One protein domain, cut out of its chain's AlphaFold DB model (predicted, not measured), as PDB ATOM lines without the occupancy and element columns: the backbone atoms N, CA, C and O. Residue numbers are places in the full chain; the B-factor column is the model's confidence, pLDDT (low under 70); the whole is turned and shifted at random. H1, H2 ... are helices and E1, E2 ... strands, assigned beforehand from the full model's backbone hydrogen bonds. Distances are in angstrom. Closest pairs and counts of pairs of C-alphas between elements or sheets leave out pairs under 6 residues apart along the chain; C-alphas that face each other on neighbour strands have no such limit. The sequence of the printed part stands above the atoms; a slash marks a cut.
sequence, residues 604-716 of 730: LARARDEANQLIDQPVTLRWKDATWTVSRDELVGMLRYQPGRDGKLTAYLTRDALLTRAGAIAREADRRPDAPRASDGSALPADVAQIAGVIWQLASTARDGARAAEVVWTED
ATOM      1  N   LEU A 604     -20.870  35.194  -7.415       83.75
ATOM      2  CA  LEU A 604     -20.484  35.136  -8.827       83.75
ATOM      3  C   LEU A 604     -21.661  34.909  -9.785       83.75
ATOM      4  O   LEU A 604     -21.517  35.162 -10.984       83.75
ATOM      5  N   ALA A 605     -22.830  34.483  -9.294       80.12
ATOM      6  CA  ALA A 605     -24.013  34.215 -10.118       80.12
ATOM      7  C   ALA A 605     -24.422  35.416 -10.984       80.12
ATOM      8  O   ALA A 605     -24.667  35.265 -12.180       80.12
ATOM      9  N   ARG A 606     -24.423  36.622 -10.406       82.50
ATOM     10  CA  ARG A 606     -24.753  37.852 -11.138       82.50
ATOM     11  C   ARG A 606     -23.733  38.156 -12.237       82.50
ATOM     12  O   ARG A 606     -24.125  38.393 -13.374       82.50
ATOM     13  N   ALA A 607     -22.442  38.098 -11.911       83.62
ATOM     14  CA  ALA A 607     -21.358  38.339 -12.864       83.62
ATOM     15  C   ALA A 607     -21.399  37.347 -14.035       83.62
ATOM     16  O   ALA A 607     -21.198  37.729 -15.185       83.62
ATOM     17  N   ARG A 608     -21.701  36.075 -13.745       85.50
ATOM     18  CA  ARG A 608     -21.915  35.027 -14.751       85.50
ATOM     19  C   ARG A 608     -23.061  35.388 -15.692       85.50
ATOM     20  O   ARG A 608     -22.923  35.248 -16.906       85.50
ATOM     21  N   ASP A 609     -24.198  35.801 -15.142       84.38
ATOM     22  CA  ASP A 609     -25.406  36.078 -15.922       84.38
ATOM     23  C   ASP A 609     -25.239  37.328 -16.794       84.38
ATOM     24  O   ASP A 609     -25.614  37.310 -17.965       84.38
ATOM     25  N   GLU A 610     -24.596  38.373 -16.267       86.25
ATOM     26  CA  GLU A 610     -24.210  39.570 -17.024       86.25
ATOM     27  C   GLU A 610     -23.201  39.237 -18.132       86.25
ATOM     28  O   GLU A 610     -23.373  39.661 -19.274       86.25
ATOM     29  N   ALA A 611     -22.181  38.426 -17.837       85.69
ATOM     30  CA  ALA A 611     -21.207  37.991 -18.833       85.69
ATOM     31  C   ALA A 611     -21.863  37.197 -19.964       85.69
ATOM     32  O   ALA A 611     -21.616  37.484 -21.133       85.69
ATOM     33  N   ASN A 612     -22.731  36.241 -19.615       86.69
ATOM     34  CA  ASN A 612     -23.501  35.475 -20.589       86.69
ATOM     35  C   ASN A 612     -24.380  36.393 -21.435       86.69
ATOM     36  O   ASN A 612     -24.385  36.243 -22.647       86.69
ATOM     37  N   GLN A 613     -25.046  37.385 -20.840       86.88
ATOM     38  CA  GLN A 613     -25.853  38.359 -21.578       86.88
ATOM     39  C   GLN A 613     -25.032  39.156 -22.600       86.88
ATOM     40  O   GLN A 613     -25.480  39.327 -23.734       86.88
ATOM     41  N   LEU A 614     -23.824  39.595 -22.241       86.50
ATOM     42  CA  LEU A 614     -22.956  40.354 -23.144       86.50
ATOM     43  C   LEU A 614     -22.508  39.526 -24.358       86.50
ATOM     44  O   LEU A 614     -22.467  40.055 -25.467       86.50
ATOM     45  N   ILE A 615     -22.225  38.233 -24.173       87.00
ATOM     46  CA  ILE A 615     -21.678  37.349 -25.221       87.00
ATOM     47  C   ILE A 615     -22.733  36.464 -25.910       87.00
ATOM     48  O   ILE A 615     -22.393  35.712 -26.825       87.00
ATOM     49  N   ASP A 616     -23.999  36.535 -25.477       82.56
ATOM     50  CA  ASP A 616     -25.053  35.588 -25.870       82.56
ATOM     51  C   ASP A 616     -25.336  35.578 -27.372       82.56
ATOM     52  O   ASP A 616     -25.646  34.533 -27.933       82.56
ATOM     53  N   GLN A 617     -25.250  36.728 -28.043       83.25
ATOM     54  CA  GLN A 617     -25.563  36.870 -29.465       83.25
ATOM     55  C   GLN A 617     -24.634  37.893 -30.124       83.25
ATOM     56  O   GLN A 617     -24.249  38.870 -29.468       83.25
ATOM     57  N   PRO A 618     -24.301  37.711 -31.416       85.44
ATOM     58  CA  PRO A 618     -23.523  38.690 -32.163       85.44
ATOM     59  C   PRO A 618     -24.277  40.021 -32.288       85.44
ATOM     60  O   PRO A 618     -25.508  40.057 -32.261       85.44
ATOM     61  N   VAL A 619     -23.531  41.114 -32.446       87.88
ATOM     62  CA  VAL A 619     -24.087  42.458 -32.669       87.88
ATOM     63  C   VAL A 619     -23.861  42.853 -34.121       87.88
ATOM     64  O   VAL A 619     -22.747  42.751 -34.624       87.88
ATOM     65  N   THR A 620     -24.898  43.325 -34.799       86.88
ATOM     66  CA  THR A 620     -24.852  43.690 -36.212       86.88
ATOM     67  C   THR A 620     -25.068  45.192 -36.393       86.88
ATOM     68  O   THR A 620     -25.986  45.780 -35.835       86.88
ATOM     69  N   LEU A 621     -24.240  45.834 -37.206       86.88
ATOM     70  CA  LEU A 621     -24.396  47.224 -37.624       86.88
ATOM     71  C   LEU A 621     -24.696  47.274 -39.118       86.88
ATOM     72  O   LEU A 621     -24.091  46.534 -39.894       86.88
ATOM     73  N   ARG A 622     -25.636  48.123 -39.532       87.06
ATOM     74  CA  ARG A 622     -26.111  48.208 -40.918       87.06
ATOM     75  C   ARG A 622     -25.993  49.631 -41.454       87.06
ATOM     76  O   ARG A 622     -26.175  50.597 -40.727       87.06
ATOM     77  N   TRP A 623     -25.696  49.764 -42.738       84.88
ATOM     78  CA  TRP A 623     -25.802  51.042 -43.441       84.88
ATOM     79  C   TRP A 623     -26.167  50.777 -44.892       84.88
ATOM     80  O   TRP A 623     -25.338  50.258 -45.640       84.88
ATOM     81  N   LYS A 624     -27.406  51.099 -45.287       83.38
ATOM     82  CA  LYS A 624     -27.953  50.751 -46.610       83.38
ATOM     83  C   LYS A 624     -27.723  49.257 -46.915       83.38
ATOM     84  O   LYS A 624     -28.241  48.408 -46.190       83.38
ATOM     85  N   ASP A 625     -26.903  48.936 -47.917       79.88
ATOM     86  CA  ASP A 625     -26.580  47.559 -48.324       79.88
ATOM     87  C   ASP A 625     -25.370  46.952 -47.578       79.88
ATOM     88  O   ASP A 625     -24.988  45.809 -47.825       79.88
ATOM     89  N   ALA A 626     -24.731  47.702 -46.675       80.94
ATOM     90  CA  ALA A 626     -23.599  47.248 -45.869       80.94
ATOM     91  C   ALA A 626     -24.052  46.602 -44.557       80.94
ATOM     92  O   ALA A 626     -25.008  47.053 -43.921       80.94
ATOM     93  N   THR A 627     -23.340  45.567 -44.111       84.38
ATOM     94  CA  THR A 627     -23.574  44.922 -42.814       84.38
ATOM     95  C   THR A 627     -22.249  44.508 -42.181       84.38
ATOM     96  O   THR A 627     -21.473  43.780 -42.793       84.38
ATOM     97  N   TRP A 628     -22.017  44.937 -40.943       87.19
ATOM     98  CA  TRP A 628     -20.869  44.560 -40.123       87.19
ATOM     99  C   TRP A 628     -21.344  43.779 -38.910       87.19
ATOM    100  O   TRP A 628     -22.222  44.241 -38.191       87.19
ATOM    101  N   THR A 629     -20.748  42.621 -38.648       86.31
ATOM    102  CA  THR A 629     -21.105  41.798 -37.489       86.31
ATOM    103  C   THR A 629     -19.924  41.709 -36.536       86.31
ATOM    104  O   THR A 629     -18.821  41.337 -36.936       86.31
ATOM    105  N   VAL A 630     -20.170  42.045 -35.274       87.00
ATOM    106  CA  VAL A 630     -19.295  41.736 -34.149       87.00
ATOM    107  C   VAL A 630     -19.658  40.335 -33.670       87.00
ATOM    108  O   VAL A 630     -20.771  40.112 -33.185       87.00
ATOM    109  N   SER A 631     -18.759  39.376 -33.885       85.38
ATOM    110  CA  SER A 631     -19.026  37.967 -33.573       85.38
ATOM    111  C   SER A 631     -19.011  37.704 -32.063       85.38
ATOM    112  O   SER A 631     -18.515  38.511 -31.275       85.38
ATOM    113  N   ARG A 632     -19.531  36.547 -31.638       85.00
ATOM    114  CA  ARG A 632     -19.465  36.130 -30.230       85.00
ATOM    115  C   ARG A 632     -18.016  35.985 -29.755       85.00
ATOM    116  O   ARG A 632     -17.703  36.445 -28.665       85.00
ATOM    117  N   ASP A 633     -17.132  35.423 -30.580       83.06
ATOM    118  CA  ASP A 633     -15.693  35.293 -30.306       83.06
ATOM    119  C   ASP A 633     -15.051  36.668 -30.051       83.06
ATOM    120  O   ASP A 633     -14.273  36.834 -29.109       83.06
ATOM    121  N   GLU A 634     -15.420  37.676 -30.850       84.62
ATOM    122  CA  GLU A 634     -14.962  39.053 -30.660       84.62
ATOM    123  C   GLU A 634     -15.489  39.637 -29.339       84.62
ATOM    124  O   GLU A 634     -14.704  40.185 -28.567       84.62
ATOM    125  N   LEU A 635     -16.781  39.461 -29.023       87.81
ATOM    126  CA  LEU A 635     -17.378  39.916 -27.756       87.81
ATOM    127  C   LEU A 635     -16.744  39.234 -26.531       87.81
ATOM    128  O   LEU A 635     -16.499  39.881 -25.514       87.81
ATOM    129  N   VAL A 636     -16.417  37.947 -26.628       87.19
ATOM    130  CA  VAL A 636     -15.718  37.194 -25.575       87.19
ATOM    131  C   VAL A 636     -14.297  37.710 -25.387       87.19
ATOM    132  O   VAL A 636     -13.858  37.890 -24.252       87.19
ATOM    133  N   GLY A 637     -13.586  38.021 -26.474       83.94
ATOM    134  CA  GLY A 637     -12.263  38.648 -26.406       83.94
ATOM    135  C   GLY A 637     -12.277  40.002 -25.680       83.94
ATOM    136  O   GLY A 637     -11.304  40.353 -24.998       83.94
ATOM    137  N   MET A 638     -13.396  40.729 -25.771       91.75
ATOM    138  CA  MET A 638     -13.628  42.028 -25.127       91.75
ATOM    139  C   MET A 638     -14.066  41.921 -23.655       91.75
ATOM    140  O   MET A 638     -13.952  42.905 -22.924       91.75
ATOM    141  N   LEU A 639     -14.544  40.758 -23.204       89.88
ATOM    142  CA  LEU A 639     -15.107  40.557 -21.868       89.88
ATOM    143  C   LEU A 639     -14.038  40.620 -20.765       89.88
ATOM    144  O   LEU A 639     -13.017  39.930 -20.819       89.88
ATOM    145  N   ARG A 640     -14.278  41.416 -19.725       89.88
ATOM    146  CA  ARG A 640     -13.482  41.482 -18.490       89.88
ATOM    147  C   ARG A 640     -14.402  41.554 -17.271       89.88
ATOM    148  O   ARG A 640     -15.603  41.791 -17.396       89.88
ATOM    149  N   TYR A 641     -13.819  41.351 -16.094       86.88
ATOM    150  CA  TYR A 641     -14.516  41.400 -14.813       86.88
ATOM    151  C   TYR A 641     -13.861  42.426 -13.898       86.88
ATOM    152  O   TYR A 641     -12.634  42.498 -13.832       86.88
ATOM    153  N   GLN A 642     -14.670  43.209 -13.191       83.19
ATOM    154  CA  GLN A 642     -14.189  44.167 -12.195       83.19
ATOM    155  C   GLN A 642     -15.141  44.237 -10.994       83.19
ATOM    156  O   GLN A 642     -16.333  43.958 -11.155       83.19
ATOM    157  N   PRO A 643     -14.657  44.619  -9.800       77.81
ATOM    158  CA  PRO A 643     -15.527  44.926  -8.672       77.81
ATOM    159  C   PRO A 643     -16.404  46.145  -8.996       77.81
ATOM    160  O   PRO A 643     -15.901  47.202  -9.383       77.81
ATOM    161  N   GLY A 644     -17.716  45.995  -8.854       74.56
ATOM    162  CA  GLY A 644     -18.703  47.057  -8.990       74.56
ATOM    163  C   GLY A 644     -18.729  47.976  -7.769       74.56
ATOM    164  O   GLY A 644     -18.042  47.755  -6.771       74.56
ATOM    165  N   ARG A 645     -19.564  49.023  -7.815       73.50
ATOM    166  CA  ARG A 645     -19.725  49.971  -6.689       73.50
ATOM    167  C   ARG A 645     -20.301  49.326  -5.424       73.50
ATOM    168  O   ARG A 645     -20.132  49.870  -4.341       73.50
ATOM    169  N   ASP A 646     -20.977  48.192  -5.568       74.12
ATOM    170  CA  ASP A 646     -21.512  47.355  -4.491       74.12
ATOM    171  C   ASP A 646     -20.494  46.313  -3.984       74.12
ATOM    172  O   ASP A 646     -20.837  45.472  -3.155       74.12
ATOM    173  N   GLY A 647     -19.253  46.348  -4.485       69.25
ATOM    174  CA  GLY A 647     -18.201  45.384  -4.166       69.25
ATOM    175  C   GLY A 647     -18.375  44.020  -4.841       69.25
ATOM    176  O   GLY A 647     -17.508  43.163  -4.686       69.25
ATOM    177  N   LYS A 648     -19.456  43.805  -5.606       75.44
ATOM    178  CA  LYS A 648     -19.718  42.541  -6.307       75.44
ATOM    179  C   LYS A 648     -19.042  42.524  -7.667       75.44
ATOM    180  O   LYS A 648     -18.862  43.558  -8.302       75.44
ATOM    181  N   LEU A 649     -18.657  41.341  -8.136       81.00
ATOM    182  CA  LEU A 649     -18.037  41.212  -9.448       81.00
ATOM    183  C   LEU A 649     -19.062  41.566 -10.541       81.00
ATOM    184  O   LEU A 649     -20.193  41.091 -10.509       81.00
ATOM    185  N   THR A 650     -18.666  42.404 -11.496       82.50
ATOM    186  CA  THR A 650     -19.501  42.838 -12.628       82.50
ATOM    187  C   THR A 650     -18.783  42.502 -13.924       82.50
ATOM    188  O   THR A 650     -17.567  42.703 -14.033       82.50
ATOM    189  N   ALA A 651     -19.522  41.995 -14.907       86.25
ATOM    190  CA  ALA A 651     -18.977  41.704 -16.227       86.25
ATOM    191  C   ALA A 651     -19.138  42.913 -17.156       86.25
ATOM    192  O   ALA A 651     -20.184  43.561 -17.172       86.25
ATOM    193  N   TYR A 652     -18.111  43.231 -17.942       88.75
ATOM    194  CA  TYR A 652     -18.150  44.349 -18.885       88.75
ATOM    195  C   TYR A 652     -17.293  44.077 -20.121       88.75
ATOM    196  O   TYR A 652     -16.387  43.246 -20.100       88.75
ATOM    197  N   LEU A 653     -17.572  44.797 -21.206       90.56
ATOM    198  CA  LEU A 653     -16.739  44.803 -22.406       90.56
ATOM    199  C   LEU A 653     -15.764  45.975 -22.303       90.56
ATOM    200  O   LEU A 653     -16.162  47.094 -21.968       90.56
ATOM    201  N   THR A 654     -14.480  45.742 -22.558       91.31
ATOM    202  CA  THR A 654     -13.473  46.797 -22.412       91.31
ATOM    203  C   THR A 654     -13.679  47.910 -23.429       91.31
ATOM    204  O   THR A 654     -13.846  47.673 -24.627       91.31
ATOM    205  N   ARG A 655     -13.610  49.155 -22.944       90.56
ATOM    206  CA  ARG A 655     -13.750  50.353 -23.778       90.56
ATOM    207  C   ARG A 655     -12.755  50.352 -24.937       90.56
ATOM    208  O   ARG A 655     -13.147  50.630 -26.063       90.56
ATOM    209  N   ASP A 656     -11.503  49.994 -24.675       90.19
ATOM    210  CA  ASP A 656     -10.449  50.002 -25.693       90.19
ATOM    211  C   ASP A 656     -10.723  48.999 -26.816       90.19
ATOM    212  O   ASP A 656     -10.534  49.311 -27.992       90.19
ATOM    213  N   ALA A 657     -11.222  47.806 -26.480       89.31
ATOM    214  CA  ALA A 657     -11.519  46.786 -27.476       89.31
ATOM    215  C   ALA A 657     -12.794  47.121 -28.273       89.31
ATOM    216  O   ALA A 657     -12.813  46.936 -29.492       89.31
ATOM    217  N   LEU A 658     -13.806  47.714 -27.624       91.62
ATOM    218  CA  LEU A 658     -14.983  48.272 -28.299       91.62
ATOM    219  C   LEU A 658     -14.599  49.394 -29.273       91.62
ATOM    220  O   LEU A 658     -14.992  49.345 -30.434       91.62
ATOM    221  N   LEU A 659     -13.790  50.367 -28.839       91.06
ATOM    222  CA  LEU A 659     -13.313  51.469 -29.686       91.06
ATOM    223  C   LEU A 659     -12.445  50.968 -30.844       91.06
ATOM    224  O   LEU A 659     -12.560  51.463 -31.963       91.06
ATOM    225  N   THR A 660     -11.609  49.955 -30.604       92.69
ATOM    226  CA  THR A 660     -10.775  49.340 -31.648       92.69
ATOM    227  C   THR A 660     -11.637  48.705 -32.736       92.69
ATOM    228  O   THR A 660     -11.413  48.954 -33.926       92.69
ATOM    229  N   ARG A 661     -12.654  47.920 -32.351       91.69
ATOM    230  CA  ARG A 661     -13.563  47.285 -33.314       91.69
ATOM    231  C   ARG A 661     -14.457  48.309 -34.009       91.69
ATOM    232  O   ARG A 661     -14.567  48.265 -35.231       91.69
ATOM    233  N   ALA A 662     -15.019  49.260 -33.265       89.56
ATOM    234  CA  ALA A 662     -15.803  50.364 -33.811       89.56
ATOM    235  C   ALA A 662     -14.998  51.186 -34.826       89.56
ATOM    236  O   ALA A 662     -15.500  51.489 -35.899       89.56
ATOM    237  N   GLY A 663     -13.720  51.463 -34.549       88.75
ATOM    238  CA  GLY A 663     -12.834  52.171 -35.471       88.75
ATOM    239  C   GLY A 663     -12.524  51.378 -36.742       88.75
ATOM    240  O   GLY A 663     -12.365  51.963 -37.811       88.75
ATOM    241  N   ALA A 664     -12.453  50.046 -36.661       88.31
ATOM    242  CA  ALA A 664     -12.331  49.202 -37.848       88.31
ATOM    243  C   ALA A 664     -13.592  49.267 -38.723       88.31
ATOM    244  O   ALA A 664     -13.465  49.411 -39.937       88.31
ATOM    245  N   ILE A 665     -14.775  49.224 -38.099       88.25
ATOM    246  CA  ILE A 665     -16.071  49.347 -38.779       88.25
ATOM    247  C   ILE A 665     -16.223  50.743 -39.400       88.25
ATOM    248  O   ILE A 665     -16.538  50.841 -40.580       88.25
ATOM    249  N   ALA A 666     -15.908  51.807 -38.657       86.69
ATOM    250  CA  ALA A 666     -15.954  53.190 -39.131       86.69
ATOM    251  C   ALA A 666     -15.069  53.403 -40.368       86.69
ATOM    252  O   ALA A 666     -15.555  53.849 -41.397       86.69
ATOM    253  N   ARG A 667     -13.804  52.955 -40.335       88.06
ATOM    254  CA  ARG A 667     -12.908  53.042 -41.504       88.06
ATOM    255  C   ARG A 667     -13.437  52.290 -42.723       88.06
ATOM    256  O   ARG A 667     -13.101  52.644 -43.849       88.06
ATOM    257  N   GLU A 668     -14.161  51.193 -42.522       85.56
ATOM    258  CA  GLU A 668     -14.781  50.452 -43.620       85.56
ATOM    259  C   GLU A 668     -16.037  51.156 -44.142       85.56
ATOM    260  O   GLU A 668     -16.223  51.214 -45.356       85.56
ATOM    261  N   ALA A 669     -16.837  51.748 -43.253       83.75
ATOM    262  CA  ALA A 669     -17.996  52.562 -43.596       83.75
ATOM    263  C   ALA A 669     -17.604  53.839 -44.364       83.75
ATOM    264  O   ALA A 669     -18.174  54.100 -45.420       83.75
ATOM    265  N   ASP A 670     -16.580  54.570 -43.913       84.69
ATOM    266  CA  ASP A 670     -16.104  55.830 -44.510       84.69
ATOM    267  C   ASP A 670     -15.622  55.673 -45.956       84.69
ATOM    268  O   ASP A 670     -15.721  56.591 -46.768       84.69
ATOM    269  N   ARG A 671     -15.083  54.499 -46.308       83.81
ATOM    270  CA  ARG A 671     -14.607  54.220 -47.672       83.81
ATOM    271  C   ARG A 671     -15.739  53.959 -48.656       83.81
ATOM    272  O   ARG A 671     -15.473  53.789 -49.849       83.81
ATOM    273  N   ARG A 672     -16.985  53.860 -48.189       81.75
ATOM    274  CA  ARG A 672     -18.094  53.530 -49.068       81.75
ATOM    275  C   ARG A 672     -18.545  54.745 -49.886       81.75
ATOM    276  O   ARG A 672     -18.612  55.858 -49.372       81.75
ATOM    277  N   PRO A 673     -18.932  54.541 -51.156       75.81
ATOM    278  CA  PRO A 673     -19.391  55.630 -52.020       75.81
ATOM    279  C   PRO A 673     -20.721  56.252 -51.561       75.81
ATOM    280  O   PRO A 673     -21.049  57.362 -51.971       75.81
ATOM    281  N   ASP A 674     -21.478  55.536 -50.728       78.88
ATOM    282  CA  ASP A 674     -22.798  55.898 -50.211       78.88
ATOM    283  C   ASP A 674     -22.766  56.516 -48.799       78.88
ATOM    284  O   ASP A 674     -23.838  56.676 -48.195       78.88
ATOM    285  N   ALA A 675     -21.571  56.858 -48.298       79.25
ATOM    286  CA  ALA A 675     -21.368  57.593 -47.055       79.25
ATOM    287  C   ALA A 675     -22.036  58.985 -47.123       79.25
ATOM    288  O   ALA A 675     -21.995  59.638 -48.177       79.25
ATOM    289  N   PRO A 676     -22.686  59.441 -46.036       80.56
ATOM    290  CA  PRO A 676     -23.304  60.758 -45.985       80.56
ATOM    291  C   PRO A 676     -22.236  61.848 -46.146       80.56
ATOM    292  O   PRO A 676     -21.088  61.677 -45.742       80.56
ATOM    293  N   ARG A 677     -22.601  62.958 -46.794       78.25
ATOM    294  CA  ARG A 677     -21.684  64.066 -47.097       78.25
ATOM    295  C   ARG A 677     -22.121  65.338 -46.385       78.25
ATOM    296  O   ARG A 677     -23.320  65.571 -46.251       78.25
ATOM    297  N   ALA A 678     -21.150  66.128 -45.949       75.69
ATOM    298  CA  ALA A 678     -21.351  67.430 -45.339       75.69
ATOM    299  C   ALA A 678     -21.760  68.472 -46.387       75.69
ATOM    300  O   ALA A 678     -21.681  68.244 -47.601       75.69
ATOM    301  N   SER A 679     -22.174  69.639 -45.905       70.69
ATOM    302  CA  SER A 679     -22.617  70.772 -46.722       70.69
ATOM    303  C   SER A 679     -21.551  71.268 -47.715       70.69
ATOM    304  O   SER A 679     -21.885  71.828 -48.757       70.69
ATOM    305  N   ASP A 680     -20.269  71.029 -47.422       69.81
ATOM    306  CA  ASP A 680     -19.118  71.349 -48.276       69.81
ATOM    307  C   ASP A 680     -18.765  70.243 -49.300       69.81
ATOM    308  O   ASP A 680     -17.816  70.379 -50.074       69.81
ATOM    309  N   GLY A 681     -19.534  69.148 -49.329       69.31
ATOM    310  CA  GLY A 681     -19.340  68.005 -50.220       69.31
ATOM    311  C   GLY A 681     -18.312  66.972 -49.743       69.31
ATOM    312  O   GLY A 681     -18.136  65.957 -50.429       69.31
ATOM    313  N   SER A 682     -17.657  67.180 -48.595       76.12
ATOM    314  CA  SER A 682     -16.778  66.190 -47.960       76.12
ATOM    315  C   SER A 682     -17.585  65.032 -47.353       76.12
ATOM    316  O   SER A 682     -18.762  65.184 -47.035       76.12
ATOM    317  N   ALA A 683     -16.999  63.837 -47.238       75.56
ATOM    318  CA  ALA A 683     -17.668  62.714 -46.573       75.56
ATOM    319  C   ALA A 683     -17.671  62.935 -45.053       75.56
ATOM    320  O   ALA A 683     -16.619  63.210 -44.476       75.56
ATOM    321  N   LEU A 684     -18.835  62.790 -44.414       81.81
ATOM    322  CA  LEU A 684     -18.943  62.812 -42.958       81.81
ATOM    323  C   LEU A 684     -18.316  61.525 -42.415       81.81
ATOM    324  O   LEU A 684     -18.751  60.444 -42.816       81.81
ATOM    325  N   PRO A 685     -17.306  61.598 -41.533       84.75
ATOM    326  CA  PRO A 685     -16.729  60.400 -40.943       84.75
ATOM    327  C   PRO A 685     -17.720  59.731 -39.984       84.75
ATOM    328  O   PRO A 685     -18.498  60.394 -39.289       84.75
ATOM    329  N   ALA A 686     -17.678  58.406 -39.924       86.31
ATOM    330  CA  ALA A 686     -18.432  57.601 -38.981       86.31
ATOM    331  C   ALA A 686     -17.934  57.842 -37.540       86.31
ATOM    332  O   ALA A 686     -16.729  57.844 -37.267       86.31
ATOM    333  N   ASP A 687     -18.855  58.040 -36.593       89.25
ATOM    334  CA  ASP A 687     -18.500  58.360 -35.208       89.25
ATOM    335  C   ASP A 687     -18.111  57.085 -34.447       89.25
ATOM    336  O   ASP A 687     -18.950  56.306 -33.988       89.25
ATOM    337  N   VAL A 688     -16.803  56.884 -34.284       88.81
ATOM    338  CA  VAL A 688     -16.227  55.720 -33.597       88.81
ATOM    339  C   VAL A 688     -16.732  55.578 -32.156       88.81
ATOM    340  O   VAL A 688     -16.945  54.456 -31.690       88.81
ATOM    341  N   ALA A 689     -16.916  56.687 -31.435       87.06
ATOM    342  CA  ALA A 689     -17.330  56.657 -30.037       87.06
ATOM    343  C   ALA A 689     -18.811  56.280 -29.909       87.06
ATOM    344  O   ALA A 689     -19.154  55.440 -29.073       87.06
ATOM    345  N   GLN A 690     -19.664  56.835 -30.771       87.19
ATOM    346  CA  GLN A 690     -21.085  56.486 -30.821       87.19
ATOM    347  C   GLN A 690     -21.290  55.045 -31.291       87.19
ATOM    348  O   GLN A 690     -22.051  54.308 -30.672       87.19
ATOM    349  N   ILE A 691     -20.546  54.586 -32.302       87.12
ATOM    350  CA  ILE A 691     -20.588  53.191 -32.764       87.12
ATOM    351  C   ILE A 691     -20.197  52.224 -31.637       87.12
ATOM    352  O   ILE A 691     -20.885  51.227 -31.415       87.12
ATOM    353  N   ALA A 692     -19.132  52.517 -30.882       88.62
ATOM    354  CA  ALA A 692     -18.748  51.715 -29.719       88.62
ATOM    355  C   ALA A 692     -19.839  51.710 -28.630       88.62
ATOM    356  O   ALA A 692     -20.113  50.663 -28.038       88.62
ATOM    357  N   GLY A 693     -20.485  52.858 -28.395       87.12
ATOM    358  CA  GLY A 693     -21.621  52.996 -27.480       87.12
ATOM    359  C   GLY A 693     -22.834  52.165 -27.904       87.12
ATOM    360  O   GLY A 693     -23.410  51.459 -27.078       87.12
ATOM    361  N   VAL A 694     -23.165  52.166 -29.197       87.88
ATOM    362  CA  VAL A 694     -24.248  51.357 -29.776       87.88
ATOM    363  C   VAL A 694     -23.944  49.863 -29.653       87.88
ATOM    364  O   VAL A 694     -24.817  49.103 -29.233       87.88
ATOM    365  N   ILE A 695     -22.708  49.425 -29.936       87.75
ATOM    366  CA  ILE A 695     -22.307  48.017 -29.763       87.75
ATOM    367  C   ILE A 695     -22.480  47.583 -28.301       87.75
ATOM    368  O   ILE A 695     -23.061  46.529 -28.036       87.75
ATOM    369  N   TRP A 696     -22.028  48.403 -27.348       88.69
ATOM    370  CA  TRP A 696     -22.212  48.148 -25.918       88.69
ATOM    371  C   TRP A 696     -23.691  48.099 -25.515       88.69
ATOM    372  O   TRP A 696     -24.111  47.181 -24.807       88.69
ATOM    373  N   GLN A 697     -24.498  49.060 -25.968       87.31
ATOM    374  CA  GLN A 697     -25.922  49.124 -25.649       87.31
ATOM    375  C   GLN A 697     -26.663  47.894 -26.181       87.31
ATOM    376  O   GLN A 697     -27.425  47.271 -25.445       87.31
ATOM    377  N   LEU A 698     -26.405  47.484 -27.425       87.19
ATOM    378  CA  LEU A 698     -27.020  46.292 -28.013       87.19
ATOM    379  C   LEU A 698     -26.583  45.003 -27.307       87.19
ATOM    380  O   LEU A 698     -27.420  44.136 -27.053       87.19
ATOM    381  N   ALA A 699     -25.303  44.891 -26.938       85.31
ATOM    382  CA  ALA A 699     -24.797  43.750 -26.175       85.31
ATOM    383  C   ALA A 699     -25.394  43.679 -24.756       85.31
ATOM    384  O   ALA A 699     -25.608  42.590 -24.229       85.31
ATOM    385  N   SER A 700     -25.688  44.829 -24.141       83.75
ATOM    386  CA  SER A 700     -26.165  44.917 -22.755       83.75
ATOM    387  C   SER A 700     -27.689  44.898 -22.588       83.75
ATOM    388  O   SER A 700     -28.146  44.578 -21.495       83.75
ATOM    389  N   THR A 701     -28.498  45.181 -23.616       75.75
ATOM    390  CA  THR A 701     -29.959  45.390 -23.450       75.75
ATOM    391  C   THR A 701     -30.863  44.320 -24.072       75.75
ATOM    392  O   THR A 701     -31.966  44.106 -23.571       75.75
ATOM    393  N   ALA A 702     -30.441  43.619 -25.126       60.97
ATOM    394  CA  ALA A 702     -31.354  42.774 -25.899       60.97
ATOM    395  C   ALA A 702     -31.248  41.282 -25.532       60.97
ATOM    396  O   ALA A 702     -30.247  40.630 -25.856       60.97
ATOM    397  N   ARG A 703     -32.300  40.742 -24.893       57.25
ATOM    398  CA  ARG A 703     -32.552  39.287 -24.806       57.25
ATOM    399  C   ARG A 703     -33.486  38.778 -25.916       57.25
ATOM    400  O   ARG A 703     -33.243  37.693 -26.420       57.25
ATOM    401  N   ASP A 704     -34.441  39.600 -26.374       55.22
ATOM    402  CA  ASP A 704     -35.523  39.157 -27.282       55.22
ATOM    403  C   ASP A 704     -35.696  40.009 -28.565       55.22
ATOM    404  O   ASP A 704     -36.650  39.821 -29.319       55.22
ATOM    405  N   GLY A 705     -34.789  40.957 -28.836       55.72
ATOM    406  CA  GLY A 705     -34.813  41.822 -30.025       55.72
ATOM    407  C   GLY A 705     -33.572  41.643 -30.899       55.72
ATOM    408  O   GLY A 705     -32.504  41.297 -30.397       55.72
ATOM    409  N   ALA A 706     -33.691  41.893 -32.207       61.94
ATOM    410  CA  ALA A 706     -32.545  41.863 -33.113       61.94
ATOM    411  C   ALA A 706     -31.459  42.838 -32.614       61.94
ATOM    412  O   ALA A 706     -31.716  44.037 -32.516       61.94
ATOM    413  N   ARG A 707     -30.247  42.338 -32.315       79.56
ATOM    414  CA  ARG A 707     -29.062  43.146 -31.956       79.56
ATOM    415  C   ARG A 707     -28.510  43.874 -33.182       79.56
ATOM    416  O   ARG A 707     -27.359  43.683 -33.557       79.56
ATOM    417  N   ALA A 708     -29.361  44.656 -33.837       80.44
ATOM    418  CA  ALA A 708     -29.061  45.363 -35.064       80.44
ATOM    419  C   ALA A 708     -29.309  46.863 -34.890       80.44
ATOM    420  O   ALA A 708     -30.383  47.259 -34.446       80.44
ATOM    421  N   ALA A 709     -28.343  47.692 -35.275       84.62
ATOM    422  CA  ALA A 709     -28.516  49.142 -35.362       84.62
ATOM    423  C   ALA A 709     -27.875  49.692 -36.634       84.62
ATOM    424  O   ALA A 709     -27.112  48.997 -37.306       84.62
ATOM    425  N   GLU A 710     -28.190  50.937 -36.969       82.75
ATOM    426  CA  GLU A 710     -27.504  51.628 -38.053       82.75
ATOM    427  C   GLU A 710     -26.155  52.200 -37.603       82.75
ATOM    428  O   GLU A 710     -25.945  52.496 -36.424       82.75
ATOM    429  N   VAL A 711     -25.216  52.326 -38.544       84.81
ATOM    430  CA  VAL A 711     -23.939  53.015 -38.304       84.81
ATOM    431  C   VAL A 711     -24.201  54.497 -38.045       84.81
ATOM    432  O   VAL A 711     -24.913  55.147 -38.809       84.81
ATOM    433  N   VAL A 712     -23.608  55.026 -36.973       85.25
ATOM    434  CA  VAL A 712     -23.748  56.430 -36.567       85.25
ATOM    435  C   VAL A 712     -22.652  57.273 -37.219       85.25
ATOM    436  O   VAL A 712     -21.476  56.910 -37.182       85.25
ATOM    437  N   TRP A 713     -23.040  58.406 -37.798       84.56
ATOM    438  CA  TRP A 713     -22.152  59.348 -38.483       84.56
ATOM    439  C   TRP A 713     -22.006  60.640 -37.682       84.56
ATOM    440  O   TRP A 713     -22.884  60.974 -36.890       84.56
ATOM    441  N   THR A 714     -20.896  61.353 -37.872       83.12
ATOM    442  CA  THR A 714     -20.669  62.652 -37.219       83.12
ATOM    443  C   THR A 714     -21.637  63.723 -37.735       83.12
ATOM    444  O   THR A 714     -22.009  63.730 -38.908       83.12
ATOM    445  N   GLU A 715     -22.063  64.621 -36.844       75.00
ATOM    446  CA  GLU A 715     -22.928  65.753 -37.192       75.00
ATOM    447  C   GLU A 715     -22.139  66.849 -37.931       75.00
ATOM    448  O   GLU A 715     -20.981  67.126 -37.611       75.00
ATOM    449  N   ASP A 716     -22.772  67.490 -38.918       61.16
ATOM    450  CA  ASP A 716     -22.176  68.590 -39.681       61.16
ATOM    451  C   ASP A 716     -22.136  69.882 -38.840       61.16
ATOM    452  O   ASP A 716     -23.138  70.578 -38.674       61.16
TER     453      ASP A 716
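What this domain is: This is residues 604 to 716 of the 730 residues of an uncharacterized protein of uncultured Chloroflexi bacterium (UniProt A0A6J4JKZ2). The domain is a rod with two structured parts, one after the other along its length: a small three-stranded sheet, E2, E1 and E5, with helices H3 and H4 over one face, and then helix H1 packed on the two-stranded hairpin E3 and E4. H4 lies near the middle of the whole, short H2 lies between the two parts, and the long link 671 to 687 reaches to the end of the rod away from H1. The printed part has 113 residues, with four named helices and five named strands in the order H1 E1 E2 H2 E3 E4 H3 H4 E5, a mixed class of helices and strands. The larger sheet runs E2, E1, E5 and is mixed; the smaller one, E3 and E4, is antiparallel. The whole is only just compact, close to loose, with a radius of gyration of the C-alphas of 15.7 A and spans of 53 by 26 by 20 A.

Where its parts are: Find C-alpha 604 at (-20.484, 35.136, -8.827); from there H1 runs through residues 604 to 615, 16.6 A from first to last C-alpha. E1 follows at residues 619 to 623, 13.9 A long, and after a tight link E2 at residues 626 to 630, 13.6 A. Next come H2, residues 632 to 638, 9.7 A, and E3, residues 639 to 643, 13.9 A, with no residue between them. E4 takes residues 649 to 653, 13.5 A. Look for C-alpha 655 at (-13.750, 50.353, -23.778), where H3, the longest helix, begins; it runs to residue 670 over 21.6 A. H4 spans residues 688 to 701, 20.0 A, and E5 spans residues 708 to 710, 7.1 A, ending at C-alpha 710 at (-27.504, 51.628, -38.053).

How they stand to each other: Start at the larger sheet, where E1 is the inner strand and E2 and E5 are edge strands. E1 and E2 form a hairpin, antiparallel at 163 degrees, with N 621 and O 628 at 2.8 A, within hydrogen-bond range. E1 and E5 are parallel at 32 degrees, with N 622 and O 709 at 2.8 A. H3 and H4 are on the same face of this sheet, an arrangement in two layers, helices over one face of a sheet. H3 lies over E2 at a height of 10.3 A and runs along the strands, at 15 degrees to E2 on the local plane. H4, at a height of 9.0 A, lies over E1 and only just over E5, on which 3 of its C-alphas fall; it runs slantwise to the strands, at 34 degrees to E1 on the local plane. H3 and H4 touch, opposite ways at a steep tilt of 61 degrees, with their closest C-alphas, Ala 662 and Ala 692, 5.2 A apart. H1 is not on this sheet; it touches H4 only at their ends, with the C-alphas of Leu 614 and Ala 699 closest at 4.9 A. H1 also touches H2, with its residues 614 to 615 alone, the closest C-alphas being those of Ile 615 and Arg 632, 5.6 A apart. The hairpin E3 and E4 is antiparallel at 145 degrees, with N 640 and O 652 at 2.8 A. The closest C-alphas of H1 and E4, those of Ala 607 and Thr 650, are 4.9 A apart. H1 and H3 are apart. In H1, H2, H3 and H4 every O i to N i+4 pair is within hydrogen-bond range.

The domain as a whole: Look to Leu 604 and Asp 680 for the two C-alphas farthest apart, 53.6 A. The printed part runs from 604 to 716 with no cut. The link from H3 to H4, 17 residues, is long, and that from H4 to E5, 6 residues, is short. In the B-factor column the mean pLDDT of the printed part is 82.8; it falls under 70 at residue 647, residues 680 to 681, residues 702 to 706 and residue 716 of the model.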